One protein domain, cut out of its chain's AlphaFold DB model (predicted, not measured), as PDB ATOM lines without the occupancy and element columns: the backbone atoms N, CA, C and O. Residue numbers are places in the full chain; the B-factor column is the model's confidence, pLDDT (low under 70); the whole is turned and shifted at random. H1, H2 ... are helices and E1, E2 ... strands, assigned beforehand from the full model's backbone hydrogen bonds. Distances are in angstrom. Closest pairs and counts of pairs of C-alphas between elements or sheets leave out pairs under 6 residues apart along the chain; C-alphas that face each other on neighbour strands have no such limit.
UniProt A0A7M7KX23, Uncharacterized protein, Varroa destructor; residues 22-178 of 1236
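What this domain is: This is residues 22 to 178 of the 1236 residues of an uncharacterized protein of Varroa destructor (UniProt A0A7M7KX23). There is little regular structure: loops surround one strongly twisted, curled antiparallel sheet, E3-E2-E1-E4-E5, with H1 over E4 and E5, H3 beside edge strand E3, and H2 off one side. Three named helices and five strands, H1-E1-H2-E2-E3-E4-H3-E5, hold only 61 of 157 printed residues, class mixed. The whole is compact, radius of gyration of the C-alphas 14.9 A, spans 44 by 35 by 32 A.

Where its parts are: H1, residues 38 to 46, begins at C-alpha (153.489, 134.562, 121.305); E1 is 50 to 58, H2 68 to 75, E2 101 to 111, 25.5 A long, E3 127 to 132, E4 145 to 151, H3 159 to 163, E5 171 to 176, ending at (157.382, 137.212, 114.220).

How they stand to each other: E2 and E3 form a hairpin; N 104 and O 129 are within hydrogen-bond range, 2.7 A. H1 and H3 are on the sheet, heights 9.5 and 7.2 A; H2 is not. O i to N i+4 pairs are within range throughout H2 and H3, 3 of 5 in H1.

The domain as a whole: Links H2-E2, E2-E3 and E3-E4 are long; 53 printed residues have pLDDT under 70, among them residues 67 to 100.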
ATOM      1  N   GLY A  22     159.668 166.964 111.672       39.31
ATOM      2  CA  GLY A  22     160.705 166.003 112.134       39.31
ATOM      3  C   GLY A  22     160.128 165.106 113.236       39.31
ATOM      4  O   GLY A  22     159.230 165.503 113.982       39.31
ATOM      5  N   GLY A  23     159.379 163.982 112.921       54.38
ATOM      6  CA  GLY A  23     159.100 162.923 113.931       54.38
ATOM      7  C   GLY A  23     159.571 163.317 115.337       54.38
ATOM      8  O   GLY A  23     160.577 164.009 115.503       54.38
ATOM      9  N   VAL A  24     158.694 163.692 116.301       60.53
ATOM     10  CA  VAL A  24     158.983 164.084 117.701       60.53
ATOM     11  C   VAL A  24     159.590 162.881 118.441       60.53
ATOM     12  O   VAL A  24     159.072 161.763 118.383       60.53
ATOM     13  N   CYS A  25     160.843 162.966 118.653       66.06
ATOM     14  CA  CYS A  25     161.547 161.959 119.468       66.06
ATOM     15  C   CYS A  25     160.973 161.916 120.899       66.06
ATOM     16  O   CYS A  25     160.671 162.953 121.494       66.06
ATOM     17  N   PRO A  26     160.606 160.675 121.299       65.81
ATOM     18  CA  PRO A  26     160.075 160.572 122.666       65.81
ATOM     19  C   PRO A  26     161.087 161.063 123.713       65.81
ATOM     20  O   PRO A  26     162.284 161.168 123.433       65.81
ATOM     21  N   THR A  27     160.560 161.718 124.800       65.06
ATOM     22  CA  THR A  27     161.354 162.294 125.908       65.06
ATOM     23  C   THR A  27     162.214 161.209 126.572       65.06
ATOM     24  O   THR A  27     161.991 160.012 126.376       65.06
ATOM     25  N   THR A  28     163.315 161.554 127.137       61.50
ATOM     26  CA  THR A  28     164.305 160.685 127.821       61.50
ATOM     27  C   THR A  28     163.601 159.716 128.780       61.50
ATOM     28  O   THR A  28     162.731 160.107 129.560       61.50
ATOM     29  N   GLY A  29     163.592 158.256 128.510       64.75
ATOM     30  CA  GLY A  29     163.067 157.266 129.484       64.75
ATOM     31  C   GLY A  29     161.791 156.594 128.952       64.75
ATOM     32  O   GLY A  29     161.283 155.671 129.590       64.75
ATOM     33  N   ASP A  30     161.286 157.003 127.827       78.69
ATOM     34  CA  ASP A  30     160.060 156.374 127.291       78.69
ATOM     35  C   ASP A  30     160.429 155.372 126.187       78.69
ATOM     36  O   ASP A  30     160.561 155.732 125.016       78.69
ATOM     37  N   CYS A  31     160.844 154.150 126.629       81.12
ATOM     38  CA  CYS A  31     161.288 153.144 125.643       81.12
ATOM     39  C   CYS A  31     160.154 152.146 125.367       81.12
ATOM     40  O   CYS A  31     159.346 151.843 126.247       81.12
ATOM     41  N   PRO A  32     160.131 151.793 124.078       86.44
ATOM     42  CA  PRO A  32     159.144 150.746 123.770       86.44
ATOM     43  C   PRO A  32     159.539 149.391 124.367       86.44
ATOM     44  O   PRO A  32     160.703 149.167 124.709       86.44
ATOM     45  N   LYS A  33     158.457 148.610 124.564       86.69
ATOM     46  CA  LYS A  33     158.734 147.212 124.968       86.69
ATOM     47  C   LYS A  33     159.069 146.342 123.744       86.69
ATOM     48  O   LYS A  33     158.279 146.228 122.805       86.69
ATOM     49  N   CYS A  34     160.425 145.805 123.758       84.44
ATOM     50  CA  CYS A  34     160.873 145.022 122.582       84.44
ATOM     51  C   CYS A  34     161.019 143.547 122.976       84.44
ATOM     52  O   CYS A  34     161.551 143.220 124.039       84.44
ATOM     53  N   GLY A  35     160.319 142.737 122.246       75.75
ATOM     54  CA  GLY A  35     160.512 141.293 122.525       75.75
ATOM     55  C   GLY A  35     159.373 140.753 123.398       75.75
ATOM     56  O   GLY A  35     159.311 141.041 124.595       75.75
ATOM     57  N   VAL A  36     158.321 140.145 122.719       74.94
ATOM     58  CA  VAL A  36     157.176 139.624 123.497       74.94
ATOM     59  C   VAL A  36     156.892 138.192 123.029       74.94
ATOM     60  O   VAL A  36     157.214 137.815 121.900       74.94
ATOM     61  N   SER A  37     156.510 137.317 124.033       67.19
ATOM     62  CA  SER A  37     156.135 135.925 123.712       67.19
ATOM     63  C   SER A  37     154.824 135.862 122.916       67.19
ATOM     64  O   SER A  37     154.094 136.849 122.816       67.19
ATOM     65  N   THR A  38     154.635 134.817 122.205       63.59
ATOM     66  CA  THR A  38     153.489 134.562 121.305       63.59
ATOM     67  C   THR A  38     152.163 134.692 122.062       63.59
ATOM     68  O   THR A  38     151.189 135.208 121.509       63.59
ATOM     69  N   GLU A  39     152.082 134.274 123.339       65.88
ATOM     70  CA  GLU A  39     150.832 134.320 124.138       65.88
ATOM     71  C   GLU A  39     150.532 135.753 124.590       65.88
ATOM     72  O   GLU A  39     149.367 136.156 124.614       65.88
ATOM     73  N   GLU A  40     151.471 136.523 124.606       77.50
ATOM     74  CA  GLU A  40     151.299 137.942 125.009       77.50
ATOM     75  C   GLU A  40     150.915 138.811 123.805       77.50
ATOM     76  O   GLU A  40     150.214 139.811 123.971       77.50
ATOM     77  N   LEU A  41     151.271 138.285 122.635       79.00
ATOM     78  CA  LEU A  41     150.976 139.071 121.416       79.00
ATOM     79  C   LEU A  41     149.467 139.089 121.141       79.00
ATOM     80  O   LEU A  41     148.931 140.125 120.740       79.00
ATOM     81  N   LYS A  42     148.817 137.931 121.503       76.50
ATOM     82  CA  LYS A  42     147.348 137.873 121.301       76.50
ATOM     83  C   LYS A  42     146.629 138.896 122.184       76.50
ATOM     84  O   LYS A  42     145.740 139.600 121.703       76.50
ATOM     85  N   GLN A  43     147.058 138.943 123.356       78.00
ATOM     86  CA  GLN A  43     146.402 139.860 124.319       78.00
ATOM     87  C   GLN A  43     146.769 141.318 124.025       78.00
ATOM     88  O   GLN A  43     145.933 142.205 124.205       78.00
ATOM     89  N   LEU A  44     147.905 141.434 123.405       83.44
ATOM     90  CA  LEU A  44     148.369 142.817 123.149       83.44
ATOM     91  C   LEU A  44     147.646 143.408 121.936       83.44
ATOM     92  O   LEU A  44     147.254 144.576 121.970       83.44
ATOM     93  N   VAL A  45     147.448 142.579 120.983       82.81
ATOM     94  CA  VAL A  45     146.831 143.101 119.741       82.81
ATOM     95  C   VAL A  45     145.358 143.422 120.014       82.81
ATOM     96  O   VAL A  45     144.858 144.446 119.546       82.81
ATOM     97  N   CYS A  46     144.750 142.640 120.879       79.88
ATOM     98  CA  CYS A  46     143.318 142.853 121.148       79.88
ATOM     99  C   CYS A  46     143.106 144.013 122.119       79.88
ATOM    100  O   CYS A  46     142.030 144.614 122.133       79.88
ATOM    101  N   GLY A  47     144.065 144.363 122.859       79.06
ATOM    102  CA  GLY A  47     143.954 145.486 123.823       79.06
ATOM    103  C   GLY A  47     144.525 146.781 123.240       79.06
ATOM    104  O   GLY A  47     144.473 147.817 123.905       79.06
ATOM    105  N   ALA A  48     144.865 146.722 121.925       85.56
ATOM    106  CA  ALA A  48     145.579 147.894 121.380       85.56
ATOM    107  C   ALA A  48     144.615 148.733 120.527       85.56
ATOM    108  O   ALA A  48     143.604 148.231 120.030       85.56
ATOM    109  N   LYS A  49     144.888 150.020 120.498       87.19
ATOM    110  CA  LYS A  49     144.087 150.929 119.637       87.19
ATOM    111  C   LYS A  49     144.523 150.823 118.174       87.19
ATOM    112  O   LYS A  49     143.687 150.946 117.276       87.19
ATOM    113  N   SER A  50     145.862 150.525 117.899       88.44
ATOM    114  CA  SER A  50     146.335 150.293 116.516       88.44
ATOM    115  C   SER A  50     147.439 149.229 116.534       88.44
ATOM    116  O   SER A  50     148.274 149.189 117.440       88.44
ATOM    117  N   SER A  51     147.350 148.338 115.476       90.12
ATOM    118  CA  SER A  51     148.405 147.316 115.335       90.12
ATOM    119  C   SER A  51     148.718 147.086 113.854       90.12
ATOM    120  O   SER A  51     147.816 146.986 113.018       90.12
ATOM    121  N   PHE A  52     150.119 146.988 113.617       90.50
ATOM    122  CA  PHE A  52     150.542 146.857 112.204       90.50
ATOM    123  C   PHE A  52     151.594 145.747 112.109       90.50
ATOM    124  O   PHE A  52     152.416 145.565 113.010       90.50
ATOM    125  N   VAL A  53     151.450 144.976 110.990       90.69
ATOM    126  CA  VAL A  53     152.584 144.086 110.642       90.69
ATOM    127  C   VAL A  53     153.559 144.835 109.723       90.69
ATOM    128  O   VAL A  53     153.163 145.423 108.714       90.69
ATOM    129  N   VAL A  54     154.848 144.786 110.141       90.62
ATOM    130  CA  VAL A  54     155.822 145.564 109.345       90.62
ATOM    131  C   VAL A  54     156.960 144.622 108.941       90.62
ATOM    132  O   VAL A  54     157.267 143.653 109.640       90.62
ATOM    133  N   ALA A  55     157.450 144.938 107.703       90.00
ATOM    134  CA  ALA A  55     158.690 144.246 107.295       90.00
ATOM    135  C   ALA A  55     159.931 144.976 107.822       90.00
ATOM    136  O   ALA A  55     160.033 146.203 107.749       90.00
ATOM    137  N   THR A  56     160.895 144.131 108.381       86.94
ATOM    138  CA  THR A  56     162.080 144.746 109.019       86.94
ATOM    139  C   THR A  56     163.312 144.479 108.151       86.94
ATOM    140  O   THR A  56     163.234 143.797 107.128       86.94
ATOM    141  N   GLY A  57     164.453 145.260 108.478       79.62
ATOM    142  CA  GLY A  57     165.711 144.978 107.743       79.62
ATOM    143  C   GLY A  57     165.921 145.971 106.594       79.62
ATOM    144  O   GLY A  57     166.612 145.646 105.625       79.62
ATOM    145  N   VAL A  58     165.231 147.164 106.725       81.81
ATOM    146  CA  VAL A  58     165.406 148.209 105.696       81.81
ATOM    147  C   VAL A  58     166.617 149.078 106.082       81.81
ATOM    148  O   VAL A  58     166.837 149.382 107.257       81.81
ATOM    149  N   ALA A  59     167.424 149.296 104.976       76.06
ATOM    150  CA  ALA A  59     168.670 150.063 105.208       76.06
ATOM    151  C   ALA A  59     168.378 151.487 105.679       76.06
ATOM    152  O   ALA A  59     167.227 151.931 105.687       76.06
ATOM    153  N   GLN A  60     169.439 152.207 106.081       70.50
ATOM    154  CA  GLN A  60     169.284 153.569 106.646       70.50
ATOM    155  C   GLN A  60     168.799 154.550 105.571       70.50
ATOM    156  O   GLN A  60     168.241 155.598 105.905       70.50
ATOM    157  N   ASP A  61     169.053 154.168 104.362       72.69
ATOM    158  CA  ASP A  61     168.597 155.098 103.303       72.69
ATOM    159  C   ASP A  61     167.088 154.983 103.075       72.69
ATOM    160  O   ASP A  61     166.520 155.764 102.309       72.69
ATOM    161  N   GLY A  62     166.507 153.988 103.774       73.69
ATOM    162  CA  GLY A  62     165.031 153.900 103.653       73.69
ATOM    163  C   GLY A  62     164.617 153.441 102.248       73.69
ATOM    164  O   GLY A  62     163.422 153.414 101.944       73.69
ATOM    165  N   GLN A  63     165.602 153.145 101.446       76.25
ATOM    166  CA  GLN A  63     165.263 152.828 100.034       76.25
ATOM    167  C   GLN A  63     165.714 151.402  99.708       76.25
ATOM    168  O   GLN A  63     165.175 150.785  98.787       76.25
ATOM    169  N   SER A  64     166.569 150.863 100.525       76.31
ATOM    170  CA  SER A  64     167.086 149.529 100.158       76.31
ATOM    171  C   SER A  64     167.040 148.615 101.390       76.31
ATOM    172  O   SER A  64     166.960 149.082 102.529       76.31
ATOM    173  N   TRP A  65     167.035 147.263 101.044       77.44
ATOM    174  CA  TRP A  65     167.078 146.286 102.157       77.44
ATOM    175  C   TRP A  65     168.519 146.140 102.666       77.44
ATOM    176  O   TRP A  65     169.482 146.336 101.919       77.44
ATOM    177  N   MET A  66     168.598 145.882 103.995       71.00
ATOM    178  CA  MET A  66     169.943 145.693 104.576       71.00
ATOM    179  C   MET A  66     170.514 144.353 104.096       71.00
ATOM    180  O   MET A  66     169.799 143.355 103.991       71.00
ATOM    181  N   SER A  67     171.832 144.443 103.778       61.41
ATOM    182  CA  SER A  67     172.469 143.174 103.374       61.41
ATOM    183  C   SER A  67     172.825 142.323 104.608       61.41
ATOM    184  O   SER A  67     172.999 142.843 105.712       61.41
ATOM    185  N   PRO A  68     172.786 140.973 104.546       60.50
ATOM    186  CA  PRO A  68     173.145 140.063 105.658       60.50
ATOM    187  C   PRO A  68     174.503 140.418 106.264       60.50
ATOM    188  O   PRO A  68     174.680 140.278 107.477       60.50
ATOM    189  N   ARG A  69     175.549 140.862 105.426       56.47
ATOM    190  CA  ARG A  69     176.866 141.275 105.967       56.47
ATOM    191  C   ARG A  69     176.734 142.533 106.837       56.47
ATOM    192  O   ARG A  69     177.393 142.630 107.875       56.47
ATOM    193  N   ARG A  70     176.037 143.486 106.262       59.47
ATOM    194  CA  ARG A  70     175.830 144.695 107.091       59.47
ATOM    195  C   ARG A  70     175.197 144.324 108.442       59.47
ATOM    196  O   ARG A  70     175.523 144.937 109.460       59.47
ATOM    197  N   TRP A  71     174.412 143.269 108.434       60.62
ATOM    198  CA  TRP A  71     173.841 142.773 109.707       60.62
ATOM    199  C   TRP A  71     174.938 142.206 110.609       60.62
ATOM    200  O   TRP A  71     174.940 142.474 111.813       60.62
ATOM    201  N   GLN A  72     175.796 141.423 109.976       54.56
ATOM    202  CA  GLN A  72     176.891 140.788 110.741       54.56
ATOM    203  C   GLN A  72     177.871 141.839 111.272       54.56
ATOM    204  O   GLN A  72     178.392 141.685 112.378       54.56
ATOM    205  N   ASP A  73     178.047 142.825 110.501       55.66
ATOM    206  CA  ASP A  73     178.908 143.934 110.963       55.66
ATOM    207  C   ASP A  73     178.266 144.682 112.137       55.66
ATOM    208  O   ASP A  73     178.973 145.088 113.061       55.66
ATOM    209  N   ILE A  74     176.880 144.778 112.006       55.41
ATOM    210  CA  ILE A  74     176.174 145.526 113.075       55.41
ATOM    211  C   ILE A  74     176.092 144.651 114.332       55.41
ATOM    212  O   ILE A  74     176.273 145.156 115.443       55.41
ATOM    213  N   LEU A  75     176.054 143.277 114.130       53.00
ATOM    214  CA  LEU A  75     175.772 142.399 115.285       53.00
ATOM    215  C   LEU A  75     177.061 141.719 115.739       53.00
ATOM    216  O   LEU A  75     177.119 141.196 116.853       53.00
ATOM    217  N   GLY A  76     178.319 142.120 115.003       47.41
ATOM    218  CA  GLY A  76     179.607 141.503 115.387       47.41
ATOM    219  C   GLY A  76     179.695 140.035 114.947       47.41
ATOM    220  O   GLY A  76     178.732 139.452 114.448       47.41
ATOM    221  N   ALA A  77     180.908 139.451 114.353       35.72
ATOM    222  CA  ALA A  77     181.440 138.206 113.752       35.72
ATOM    223  C   ALA A  77     181.011 136.975 114.559       35.72
ATOM    224  O   ALA A  77     181.060 135.855 114.045       35.72
ATOM    225  N   ASP A  78     179.919 137.007 115.419       38.66
ATOM    226  CA  ASP A  78     179.481 135.663 115.882       38.66
ATOM    227  C   ASP A  78     177.953 135.606 115.914       38.66
ATOM    228  O   ASP A  78     177.310 136.141 116.821       38.66
ATOM    229  N   GLY A  79     177.347 135.911 114.881       38.53
ATOM    230  CA  GLY A  79     176.020 135.479 114.382       38.53
ATOM    231  C   GLY A  79     175.540 134.189 115.053       38.53
ATOM    232  O   GLY A  79     174.811 133.413 114.433       38.53
ATOM    233  N   ASN A  80     175.765 133.818 116.323       32.56
ATOM    234  CA  ASN A  80     175.030 132.687 116.933       32.56
ATOM    235  C   ASN A  80     174.034 133.184 117.987       32.56
ATOM    236  O   ASN A  80     174.227 134.232 118.605       32.56
ATOM    237  N   ARG A  81     172.736 133.061 117.694       36.16
ATOM    238  CA  ARG A  81     171.538 133.021 118.563       36.16
ATOM    239  C   ARG A  81     171.908 133.148 120.041       36.16
ATOM    240  O   ARG A  81     171.111 133.658 120.830       36.16
ATOM    241  N   TYR A  82     173.242 133.264 120.363       31.11
ATOM    242  CA  TYR A  82     173.566 133.507 121.787       31.11
ATOM    243  C   TYR A  82     174.287 134.845 121.956       31.11
ATOM    244  O   TYR A  82     174.588 135.244 123.084       31.11
ATOM    245  N   ALA A  83     174.430 135.688 120.816       28.14
ATOM    246  CA  ALA A  83     175.216 136.926 121.020       28.14
ATOM    247  C   ALA A  83     174.262 138.122 121.122       28.14
ATOM    248  O   ALA A  83     174.709 139.252 121.334       28.14
ATOM    249  N   VAL A  84     172.894 137.841 121.136       38.47
ATOM    250  CA  VAL A  84     172.010 138.993 121.424       38.47
ATOM    251  C   VAL A  84     171.815 139.099 122.940       38.47
ATOM    252  O   VAL A  84     171.445 140.165 123.438       38.47
ATOM    253  N   GLN A  85     172.670 138.291 123.724       36.00
ATOM    254  CA  GLN A  85     172.426 138.539 125.168       36.00
ATOM    255  C   GLN A  85     173.728 138.929 125.862       36.00
ATOM    256  O   GLN A  85     173.699 139.696 126.827       36.00
ATOM    257  N   THR A  86     174.939 139.121 124.949       30.66
ATOM    258  CA  THR A  86     176.092 139.478 125.813       30.66
ATOM    259  C   THR A  86     177.080 140.326 125.018       30.66
ATOM    260  O   THR A  86     178.025 140.872 125.593       30.66
ATOM    261  N   TYR A  87     176.723 140.915 123.804       29.88
ATOM    262  CA  TYR A  87     177.695 141.869 123.230       29.88
ATOM    263  C   TYR A  87     176.937 143.087 122.683       29.88
ATOM    264  O   TYR A  87     175.843 142.963 122.127       29.88
ATOM    265  N   PRO A  88     177.269 144.314 123.108       38.22
ATOM    266  CA  PRO A  88     176.545 145.521 122.684       38.22
ATOM    267  C   PRO A  88     176.581 145.700 121.156       38.22
ATOM    268  O   PRO A  88     177.580 145.385 120.504       38.22
ATOM    269  N   ILE A  89     175.529 145.246 120.370       49.19
ATOM    270  CA  ILE A  89     175.272 145.694 118.981       49.19
ATOM    271  C   ILE A  89     175.974 147.034 118.719       49.19
ATOM    272  O   ILE A  89     175.845 147.988 119.491       49.19
ATOM    273  N   ASP A  90     177.303 147.089 118.277       43.50
ATOM    274  CA  ASP A  90     177.942 148.370 117.902       43.50
ATOM    275  C   ASP A  90     177.132 149.085 116.809       43.50
ATOM    276  O   ASP A  90     177.203 148.736 115.628       43.50
ATOM    277  N   GLU A  91     175.920 149.638 117.172       50.59
ATOM    278  CA  GLU A  91     175.011 150.436 116.318       50.59
ATOM    279  C   GLU A  91     175.534 151.865 116.179       50.59
ATOM    280  O   GLU A  91     174.784 152.769 115.802       50.59
ATOM    281  N   ARG A  92     176.854 152.219 116.530       42.91
ATOM    282  CA  ARG A  92     177.497 153.547 116.393       42.91
ATOM    283  C   ARG A  92     177.598 153.947 114.920       42.91
ATOM    284  O   ARG A  92     177.983 155.076 114.613       42.91
ATOM    285  N   HIS A  93     177.005 153.095 113.902       42.06
ATOM    286  CA  HIS A  93     177.048 153.544 112.491       42.06
ATOM    287  C   HIS A  93     175.697 154.120 112.066       42.06
ATOM    288  O   HIS A  93     175.515 154.469 110.897       42.06
ATOM    289  N   TRP A  94     174.680 154.368 113.040       49.41
ATOM    290  CA  TRP A  94     173.415 154.995 112.577       49.41
ATOM    291  C   TRP A  94     173.416 156.480 112.929       49.41
ATOM    292  O   TRP A  94     173.806 156.880 114.029       49.41
ATOM    293  N   GLU A  95     173.988 157.261 111.997       43.34
ATOM    294  CA  GLU A  95     174.028 158.721 112.221       43.34
ATOM    295  C   GLU A  95     172.666 159.243 112.713       43.34
ATOM    296  O   GLU A  95     171.613 158.871 112.189       43.34
ATOM    297  N   PRO A  96     172.588 159.711 113.899       49.78
ATOM    298  CA  PRO A  96     171.391 160.357 114.458       49.78
ATOM    299  C   PRO A  96     170.858 161.467 113.538       49.78
ATOM    300  O   PRO A  96     171.623 162.118 112.821       49.78
ATOM    301  N   LYS A  97     169.721 161.227 112.925       43.66
ATOM    302  CA  LYS A  97     169.035 162.380 112.283       43.66
ATOM    303  C   LYS A  97     168.661 163.444 113.323       43.66
ATOM    304  O   LYS A  97     168.123 163.137 114.388       43.66
ATOM    305  N   ASN A  98     169.543 164.377 113.614       48.81
ATOM    306  CA  ASN A  98     169.317 165.629 114.367       48.81
ATOM    307  C   ASN A  98     169.900 165.529 115.777       48.81
ATOM    308  O   ASN A  98     169.617 166.378 116.624       48.81
ATOM    309  N   GLY A  99     170.831 164.372 116.074       54.62
ATOM    310  CA  GLY A  99     171.551 164.407 117.377       54.62
ATOM    311  C   GLY A  99     170.610 164.101 118.553       54.62
ATOM    312  O   GLY A  99     171.064 164.068 119.700       54.62
ATOM    313  N   GLU A 100     169.183 163.469 118.357       63.97
ATOM    314  CA  GLU A 100     168.418 163.253 119.621       63.97
ATOM    315  C   GLU A 100     167.633 161.942 119.531       63.97
ATOM    316  O   GLU A 100     167.411 161.289 120.554       63.97
ATOM    317  N   CYS A 101     167.503 161.208 118.255       71.38
ATOM    318  CA  CYS A 101     166.653 159.998 118.206       71.38
ATOM    319  C   CYS A 101     167.224 159.031 117.160       71.38
ATOM    320  O   CYS A 101     167.884 159.443 116.204       71.38
ATOM    321  N   ARG A 102     167.017 157.693 117.558       76.19
ATOM    322  CA  ARG A 102     167.367 156.646 116.570       76.19
ATOM    323  C   ARG A 102     166.209 156.395 115.600       76.19
ATOM    324  O   ARG A 102     165.043 156.334 115.995       76.19
ATOM    325  N   ASN A 103     166.647 156.327 114.287       78.44
ATOM    326  CA  ASN A 103     165.605 156.121 113.257       78.44
ATOM    327  C   ASN A 103     165.740 154.716 112.648       78.44
ATOM    328  O   ASN A 103     166.792 154.347 112.122       78.44
ATOM    329  N   TYR A 104     164.562 153.981 112.819       80.62
ATOM    330  CA  TYR A 104     164.485 152.671 112.132       80.62
ATOM    331  C   TYR A 104     163.489 152.733 110.975       80.62
ATOM    332  O   TYR A 104     162.389 153.276 111.104       80.62
ATOM    333  N   PHE A 105     164.007 152.141 109.836       84.12
ATOM    334  CA  PHE A 105     163.083 152.149 108.680       84.12
ATOM    335  C   PHE A 105     162.429 150.768 108.546       84.12
ATOM    336  O   PHE A 105     163.091 149.733 108.646       84.12
ATOM    337  N   VAL A 106     161.087 150.867 108.435       87.81
ATOM    338  CA  VAL A 106     160.351 149.604 108.218       87.81
ATOM    339  C   VAL A 106     159.332 149.828 107.094       87.81
ATOM    340  O   VAL A 106     158.995 150.965 106.757       87.81
ATOM    341  N   LYS A 107     158.863 148.648 106.527       88.88
ATOM    342  CA  LYS A 107     157.787 148.724 105.518       88.88
ATOM    343  C   LYS A 107     156.495 148.121 106.096       88.88
ATOM    344  O   LYS A 107     156.419 146.922 106.375       88.88
ATOM    345  N   PRO A 108     155.530 148.973 106.241       89.62
ATOM    346  CA  PRO A 108     154.241 148.431 106.693       89.62
ATOM    347  C   PRO A 108     153.581 147.556 105.611       89.62
ATOM    348  O   PRO A 108     153.481 147.954 104.448       89.62
ATOM    349  N   VAL A 109     153.168 146.327 106.072       90.12
ATOM    350  CA  VAL A 109     152.684 145.382 105.027       90.12
ATOM    351  C   VAL A 109     151.221 145.034 105.313       90.12
ATOM    352  O   VAL A 109     150.436 144.872 104.376       90.12
ATOM    353  N   TYR A 110     150.793 145.005 106.604       89.25
ATOM    354  CA  TYR A 110     149.378 144.694 106.871       89.25
ATOM    355  C   TYR A 110     148.895 145.534 108.057       89.25
ATOM    356  O   TYR A 110     149.649 145.817 108.990       89.25
ATOM    357  N   ASP A 111     147.609 145.937 107.961       88.00
ATOM    358  CA  ASP A 111     146.926 146.582 109.101       88.00
ATOM    359  C   ASP A 111     145.997 145.561 109.778       88.00
ATOM    360  O   ASP A 111     145.009 145.110 109.192       88.00
ATOM    361  N   ILE A 112     146.411 145.323 111.095       86.12
ATOM    362  CA  ILE A 112     145.597 144.278 111.783       86.12
ATOM    363  C   ILE A 112     144.972 144.887 113.038       86.12
ATOM    364  O   ILE A 112     144.732 144.184 114.022       86.12
ATOM    365  N   THR A 113     144.626 146.153 112.924       84.06
ATOM    366  CA  THR A 113     144.078 146.877 114.087       84.06
ATOM    367  C   THR A 113     142.735 146.262 114.493       84.06
ATOM    368  O   THR A 113     141.970 145.788 113.651       84.06
ATOM    369  N   ARG A 114     142.547 146.311 115.805       75.81
ATOM    370  CA  ARG A 114     141.304 145.731 116.361       75.81
ATOM    371  C   ARG A 114     140.063 146.446 115.813       75.81
ATOM    372  O   ARG A 114     140.031 147.673 115.695       75.81
ATOM    373  N   GLY A 115     138.968 145.547 115.457       65.12
ATOM    374  CA  GLY A 115     137.665 146.181 115.117       65.12
ATOM    375  C   GLY A 115     137.548 146.429 113.611       65.12
ATOM    376  O   GLY A 115     136.494 146.865 113.147       65.12
ATOM    377  N   GLN A 116     138.727 146.166 112.881       68.25
ATOM    378  CA  GLN A 116     138.649 146.357 111.418       68.25
ATOM    379  C   GLN A 116     139.152 145.088 110.716       68.25
ATOM    380  O   GLN A 116     139.828 144.253 111.319       68.25
ATOM    381  N   LYS A 117     138.557 144.920 109.505       72.06
ATOM    382  CA  LYS A 117     139.034 143.770 108.703       72.06
ATOM    383  C   LYS A 117     140.508 143.959 108.302       72.06
ATOM    384  O   LYS A 117     140.933 145.055 107.930       72.06
ATOM    385  N   ALA A 118     141.294 142.874 108.621       81.12
ATOM    386  CA  ALA A 118     142.724 142.956 108.246       81.12
ATOM    387  C   ALA A 118     142.891 143.302 106.758       81.12
ATOM    388  O   ALA A 118     142.204 142.751 105.893       81.12
ATOM    389  N   GLN A 119     143.716 144.268 106.565       85.25
ATOM    390  CA  GLN A 119     143.873 144.723 105.163       85.25
ATOM    391  C   GLN A 119     145.371 144.845 104.845       85.25
ATOM    392  O   GLN A 119     146.180 145.215 105.700       85.25
ATOM    393  N   ALA A 120     145.676 144.458 103.535       85.75
ATOM    394  CA  ALA A 120     147.072 144.628 103.074       85.75
ATOM    395  C   ALA A 120     147.349 146.100 102.739       85.75
ATOM    396  O   ALA A 120     146.471 146.823 102.261       85.75
ATOM    397  N   ILE A 121     148.451 146.539 103.116       85.12
ATOM    398  CA  ILE A 121     148.864 147.925 102.807       85.12
ATOM    399  C   ILE A 121     149.709 147.887 101.526       85.12
ATOM    400  O   ILE A 121     150.764 147.251 101.470       85.12
ATOM    401  N   ASN A 122     149.112 148.474 100.426       71.69
ATOM    402  CA  ASN A 122     149.765 148.319  99.100       71.69
ATOM    403  C   ASN A 122     150.570 149.569  98.744       71.69
ATOM    404  O   ASN A 122     151.109 149.660  97.640       71.69
ATOM    405  N   THR A 123     150.924 150.384  99.746       69.88
ATOM    406  CA  THR A 123     151.711 151.574  99.367       69.88
ATOM    407  C   THR A 123     153.211 151.240  99.474       69.88
ATOM    408  O   THR A 123     153.645 150.542 100.392       69.88
ATOM    409  N   PRO A 124     153.883 151.546  98.351       60.62
ATOM    410  CA  PRO A 124     155.324 151.243  98.342       60.62
ATOM    411  C   PRO A 124     156.107 152.159  99.293       60.62
ATOM    412  O   PRO A 124     157.335 152.230  99.209       60.62
ATOM    413  N   SER A 125     155.566 152.343 100.476       75.25
ATOM    414  CA  SER A 125     156.323 153.402 101.189       75.25
ATOM    415  C   SER A 125     156.879 152.819 102.496       75.25
ATOM    416  O   SER A 125     156.295 151.913 103.094       75.25
ATOM    417  N   VAL A 126     158.236 153.137 102.666       81.12
ATOM    418  CA  VAL A 126     158.934 152.771 103.918       81.12
ATOM    419  C   VAL A 126     158.699 153.875 104.963       81.12
ATOM    420  O   VAL A 126     158.543 155.051 104.624       81.12
ATOM    421  N   THR A 127     158.479 153.352 106.195       81.81
ATOM    422  CA  THR A 127     158.238 154.307 107.297       81.81
ATOM    423  C   THR A 127     159.402 154.318 108.283       81.81
ATOM    424  O   THR A 127     159.947 153.272 108.640       81.81
ATOM    425  N   GLY A 128     159.758 155.672 108.634       80.75
ATOM    426  CA  GLY A 128     160.799 155.818 109.677       80.75
ATOM    427  C   GLY A 128     160.190 155.795 111.085       80.75
ATOM    428  O   GLY A 128     159.224 156.506 111.369       80.75
ATOM    429  N   LEU A 129     160.661 154.848 111.893       82.06
ATOM    430  CA  LEU A 129     160.242 154.843 113.317       82.06
ATOM    431  C   LEU A 129     161.332 155.447 114.207       82.06
ATOM    432  O   LEU A 129     162.512 155.104 114.096       82.06
ATOM    433  N   TYR A 130     160.814 156.354 115.068       82.12
ATOM    434  CA  TYR A 130     161.805 157.100 115.881       82.12
ATOM    435  C   TYR A 130     161.778 156.571 117.321       82.12
ATOM    436  O   TYR A 130     160.715 156.397 117.921       82.12
ATOM    437  N   ILE A 131     162.986 156.257 117.791       81.50
ATOM    438  CA  ILE A 131     163.093 155.794 119.188       81.50
ATOM    439  C   ILE A 131     164.154 156.628 119.913       81.50
ATOM    440  O   ILE A 131     165.077 157.164 119.295       81.50
ATOM    441  N   ASN A 132     163.866 156.706 121.205       80.12
ATOM    442  CA  ASN A 132     164.832 157.470 122.030       80.12
ATOM    443  C   ASN A 132     166.236 156.850 121.964       80.12
ATOM    444  O   ASN A 132     166.390 155.633 121.836       80.12
ATOM    445  N   MET A 133     167.349 157.683 122.086       72.56
ATOM    446  CA  MET A 133     168.757 157.248 121.930       72.56
ATOM    447  C   MET A 133     169.153 156.268 123.037       72.56
ATOM    448  O   MET A 133     170.076 155.473 122.849       72.56
ATOM    449  N   GLU A 134     168.401 156.331 124.169       74.38
ATOM    450  CA  GLU A 134     168.767 155.422 125.272       74.38
ATOM    451  C   GLU A 134     168.061 154.073 125.105       74.38
ATOM    452  O   GLU A 134     168.435 153.099 125.761       74.38
ATOM    453  N   CYS A 135     167.113 154.053 124.194       76.44
ATOM    454  CA  CYS A 135     166.332 152.813 124.040       76.44
ATOM    455  C   CYS A 135     166.877 152.006 122.853       76.44
ATOM    456  O   CYS A 135     167.415 152.565 121.894       76.44
ATOM    457  N   ARG A 136     166.844 150.681 123.205       74.88
ATOM    458  CA  ARG A 136     167.293 149.790 122.110       74.88
ATOM    459  C   ARG A 136     166.208 148.744 121.824       74.88
ATOM    460  O   ARG A 136     165.579 148.207 122.738       74.88
ATOM    461  N   CYS A 137     166.021 148.606 120.427       76.69
ATOM    462  CA  CYS A 137     165.093 147.520 120.041       76.69
ATOM    463  C   CYS A 137     165.729 146.696 118.914       76.69
ATOM    464  O   CYS A 137     165.614 147.038 117.735       76.69
ATOM    465  N   PRO A 138     166.483 145.758 119.335       70.56
ATOM    466  CA  PRO A 138     167.251 144.975 118.366       70.56
ATOM    467  C   PRO A 138     166.332 144.214 117.386       70.56
ATOM    468  O   PRO A 138     166.776 143.831 116.301       70.56
ATOM    469  N   GLU A 139     165.045 144.009 117.783       72.62
ATOM    470  CA  GLU A 139     164.138 143.192 116.943       72.62
ATOM    471  C   GLU A 139     163.850 143.884 115.607       72.62
ATOM    472  O   GLU A 139     163.444 143.225 114.648       72.62
ATOM    473  N   LEU A 140     164.096 145.220 115.511       73.81
ATOM    474  CA  LEU A 140     163.845 145.945 114.245       73.81
ATOM    475  C   LEU A 140     165.076 145.899 113.340       73.81
ATOM    476  O   LEU A 140     164.972 146.181 112.144       73.81
ATOM    477  N   ILE A 141     166.215 145.269 113.984       66.19
ATOM    478  CA  ILE A 141     167.463 145.249 113.174       66.19
ATOM    479  C   ILE A 141     167.974 143.807 113.123       66.19
ATOM    480  O   ILE A 141     168.999 143.537 112.493       66.19
ATOM    481  N   ARG A 142     167.276 142.837 113.688       62.00
ATOM    482  CA  ARG A 142     167.791 141.463 113.871       62.00
ATOM    483  C   ARG A 142     167.716 140.698 112.552       62.00
ATOM    484  O   ARG A 142     168.071 139.518 112.499       62.00
ATOM    485  N   GLY A 143     167.580 141.563 111.384       66.38
ATOM    486  CA  GLY A 143     167.597 140.878 110.075       66.38
ATOM    487  C   GLY A 143     166.263 141.087 109.348       66.38
ATOM    488  O   GLY A 143     165.344 141.728 109.861       66.38
ATOM    489  N   ALA A 144     166.299 140.679 108.021       74.25
ATOM    490  CA  ALA A 144     165.070 140.833 107.213       74.25
ATOM    491  C   ALA A 144     164.014 139.822 107.687       74.25
ATOM    492  O   ALA A 144     164.272 138.618 107.765       74.25
ATOM    493  N   GLY A 145     162.936 140.368 108.174       85.19
ATOM    494  CA  GLY A 145     161.843 139.515 108.716       85.19
ATOM    495  C   GLY A 145     160.586 140.360 108.958       85.19
ATOM    496  O   GLY A 145     160.309 141.319 108.235       85.19
ATOM    497  N   TYR A 146     159.762 139.806 109.930       89.50
ATOM    498  CA  TYR A 146     158.491 140.539 110.164       89.50
ATOM    499  C   TYR A 146     158.325 140.797 111.663       89.50
ATOM    500  O   TYR A 146     158.816 140.038 112.502       89.50
ATOM    501  N   ALA A 147     157.743 141.960 111.925       89.19
ATOM    502  CA  ALA A 147     157.431 142.286 113.334       89.19
ATOM    503  C   ALA A 147     156.057 142.961 113.402       89.19
ATOM    504  O   ALA A 147     155.565 143.506 112.411       89.19
ATOM    505  N   VAL A 148     155.451 142.757 114.607       90.38
ATOM    506  CA  VAL A 148     154.174 143.470 114.824       90.38
ATOM    507  C   VAL A 148     154.409 144.667 115.758       90.38
ATOM    508  O   VAL A 148     155.040 144.544 116.811       90.38
ATOM    509  N   ILE A 149     153.909 145.823 115.242       90.25
ATOM    510  CA  ILE A 149     154.002 147.010 116.126       90.25
ATOM    511  C   ILE A 149     152.604 147.343 116.667       90.25
ATOM    512  O   ILE A 149     151.655 147.549 115.908       90.25
ATOM    513  N   VAL A 150     152.607 147.380 118.065       90.69
ATOM    514  CA  VAL A 150     151.293 147.593 118.697       90.69
ATOM    515  C   VAL A 150     151.310 148.925 119.465       90.69
ATOM    516  O   VAL A 150     152.196 149.179 120.285       90.69
ATOM    517  N   PHE A 151     150.235 149.734 119.064       89.75
ATOM    518  CA  PHE A 151     150.067 151.015 119.808       89.75
ATOM    519  C   PHE A 151     148.916 150.873 120.811       89.75
ATOM    520  O   PHE A 151     147.759 150.676 120.434       89.75
ATOM    521  N   LYS A 152     149.245 150.914 122.109       85.12
ATOM    522  CA  LYS A 152     148.217 150.647 123.148       85.12
ATOM    523  C   LYS A 152     147.229 151.813 123.255       85.12
ATOM    524  O   LYS A 152     146.018 151.587 123.284       85.12
ATOM    525  N   ASP A 153     147.673 153.015 123.213       83.56
ATOM    526  CA  ASP A 153     146.727 154.109 123.554       83.56
ATOM    527  C   ASP A 153     146.685 155.124 122.407       83.56
ATOM    528  O   ASP A 153     146.124 156.210 122.567       83.56
ATOM    529  N   HIS A 154     147.293 154.757 121.293       84.31
ATOM    530  CA  HIS A 154     147.299 155.736 120.184       84.31
ATOM    531  C   HIS A 154     146.685 155.089 118.933       84.31
ATOM    532  O   HIS A 154     147.121 154.028 118.484       84.31
ATOM    533  N   LYS A 155     145.650 155.780 118.543       83.81
ATOM    534  CA  LYS A 155     145.005 155.272 117.311       83.81
ATOM    535  C   LYS A 155     145.603 155.964 116.076       83.81
ATOM    536  O   LYS A 155     145.621 157.194 115.978       83.81
ATOM    537  N   ILE A 156     146.123 155.117 115.184       83.50
ATOM    538  CA  ILE A 156     146.694 155.674 113.944       83.50
ATOM    539  C   ILE A 156     145.601 155.733 112.868       83.50
ATOM    540  O   ILE A 156     145.028 154.713 112.478       83.50
ATOM    541  N   HIS A 157     145.263 156.979 112.481       78.00
ATOM    542  CA  HIS A 157     144.123 157.159 111.549       78.00
ATOM    543  C   HIS A 157     144.602 157.128 110.096       78.00
ATOM    544  O   HIS A 157     143.878 156.639 109.228       78.00
ATOM    545  N   HIS A 158     145.992 157.643 109.947       77.50
ATOM    546  CA  HIS A 158     146.551 157.633 108.576       77.50
ATOM    547  C   HIS A 158     147.969 157.049 108.610       77.50
ATOM    548  O   HIS A 158     148.683 157.163 109.609       77.50
ATOM    549  N   LEU A 159     148.207 156.285 107.486       75.62
ATOM    550  CA  LEU A 159     149.536 155.633 107.430       75.62
ATOM    551  C   LEU A 159     150.663 156.669 107.542       75.62
ATOM    552  O   LEU A 159     151.738 156.352 108.055       75.62
ATOM    553  N   ASP A 160     150.415 157.947 107.147       75.31
ATOM    554  CA  ASP A 160     151.433 159.017 107.244       75.31
ATOM    555  C   ASP A 160     151.801 159.308 108.705       75.31
ATOM    556  O   ASP A 160     152.927 159.726 108.983       75.31
ATOM    557  N   GLU A 161     150.813 158.961 109.544       79.19
ATOM    558  CA  GLU A 161     151.070 159.172 110.993       79.19
ATOM    559  C   GLU A 161     152.029 158.106 111.539       79.19
ATOM    560  O   GLU A 161     152.747 158.367 112.507       79.19
ATOM    561  N   LEU A 162     151.954 156.989 110.877       78.19
ATOM    562  CA  LEU A 162     152.919 155.942 111.260       78.19
ATOM    563  C   LEU A 162     154.350 156.337 110.865       78.19
ATOM    564  O   LEU A 162     155.301 155.968 111.558       78.19
ATOM    565  N   LEU A 163     154.455 157.196 109.761       70.31
ATOM    566  CA  LEU A 163     155.785 157.654 109.273       70.31
ATOM    567  C   LEU A 163     156.437 158.594 110.279       70.31
ATOM    568  O   LEU A 163     157.667 158.661 110.343       70.31
ATOM    569  N   GLN A 164     155.586 159.070 111.115       68.94
ATOM    570  CA  GLN A 164     156.142 160.060 112.064       68.94
ATOM    571  C   GLN A 164     155.967 159.557 113.498       68.94
ATOM    572  O   GLN A 164     156.124 160.328 114.447       68.94
ATOM    573  N   ALA A 165     155.681 158.280 113.541       71.75
ATOM    574  CA  ALA A 165     155.291 157.807 114.886       71.75
ATOM    575  C   ALA A 165     156.552 157.608 115.743       71.75
ATOM    576  O   ALA A 165     157.595 157.168 115.255       71.75
ATOM    577  N   SER A 166     156.433 158.160 116.988       76.88
ATOM    578  CA  SER A 166     157.498 157.930 117.989       76.88
ATOM    579  C   SER A 166     157.196 156.653 118.789       76.88
ATOM    580  O   SER A 166     156.049 156.382 119.149       76.88
ATOM    581  N   LEU A 167     158.292 155.798 118.790       82.56
ATOM    582  CA  LEU A 167     158.084 154.576 119.597       82.56
ATOM    583  C   LEU A 167     158.434 154.830 121.067       82.56
ATOM    584  O   LEU A 167     159.601 155.006 121.426       82.56
ATOM    585  N   ASP A 168     157.346 154.997 121.905       83.19
ATOM    586  CA  ASP A 168     157.569 155.296 123.338       83.19
ATOM    587  C   ASP A 168     157.096 154.121 124.197       83.19
ATOM    588  O   ASP A 168     156.934 153.003 123.702       83.19
ATOM    589  N   ASN A 169     156.977 154.219 125.426       83.44
ATOM    590  CA  ASN A 169     156.658 153.113 126.359       83.44
ATOM    591  C   ASN A 169     155.251 152.569 126.123       83.44
ATOM    592  O   ASN A 169     154.875 151.559 126.722       83.44
ATOM    593  N   GLN A 170     154.485 153.180 125.247       85.19
ATOM    594  CA  GLN A 170     153.130 152.659 124.957       85.19
ATOM    595  C   GLN A 170     153.141 151.811 123.680       85.19
ATOM    596  O   GLN A 170     152.081 151.409 123.195       85.19
ATOM    597  N   VAL A 171     154.363 151.633 123.219       88.19
ATOM    598  CA  VAL A 171     154.442 150.863 121.961       88.19
ATOM    599  C   VAL A 171     155.187 149.554 122.257       88.19
ATOM    600  O   VAL A 171     156.185 149.533 122.982       88.19
ATOM    601  N   THR A 172     154.581 148.510 121.715       89.06
ATOM    602  CA  THR A 172     155.254 147.203 121.826       89.06
ATOM    603  C   THR A 172     155.616 146.678 120.431       89.06
ATOM    604  O   THR A 172     154.818 146.748 119.493       89.06
ATOM    605  N   VAL A 173     156.946 146.245 120.367       88.12
ATOM    606  CA  VAL A 173     157.399 145.652 119.098       88.12
ATOM    607  C   VAL A 173     157.635 144.152 119.323       88.12
ATOM    608  O   VAL A 173     158.410 143.748 120.193       88.12
ATOM    609  N   ALA A 174     156.879 143.396 118.459       87.88
ATOM    610  CA  ALA A 174     156.987 141.938 118.660       87.88
ATOM    611  C   ALA A 174     157.447 141.281 117.348       87.88
ATOM    612  O   ALA A 174     156.779 141.376 116.316       87.88
ATOM    613  N   PRO A 175     158.651 140.614 117.391       85.62
ATOM    614  CA  PRO A 175     159.119 139.919 116.178       85.62
ATOM    615  C   PRO A 175     158.292 138.653 115.898       85.62
ATOM    616  O   PRO A 175     157.791 138.005 116.820       85.62
ATOM    617  N   LEU A 176     158.128 138.427 114.600       85.12
ATOM    618  CA  LEU A 176     157.382 137.212 114.220       85.12
ATOM    619  C   LEU A 176     158.373 136.153 113.727       85.12
ATOM    620  O   LEU A 176     159.165 136.394 112.813       85.12
ATOM    621  N   SER A 177     158.350 135.005 114.457       81.62
ATOM    622  CA  SER A 177     159.233 133.907 114.001       81.62
ATOM    623  C   SER A 177     158.537 133.038 112.946       81.62
ATOM    624  O   SER A 177     157.343 133.196 112.678       81.62
ATOM    625  N   GLN A 178     159.312 132.138 112.342       82.62
ATOM    626  CA  GLN A 178     158.718 131.228 111.329       82.62
ATOM    627  C   GLN A 178     157.630 130.352 111.962       82.62
ATOM    628  O   GLN A 178     157.693 130.010 113.146       82.62
TER     629      GLN A 178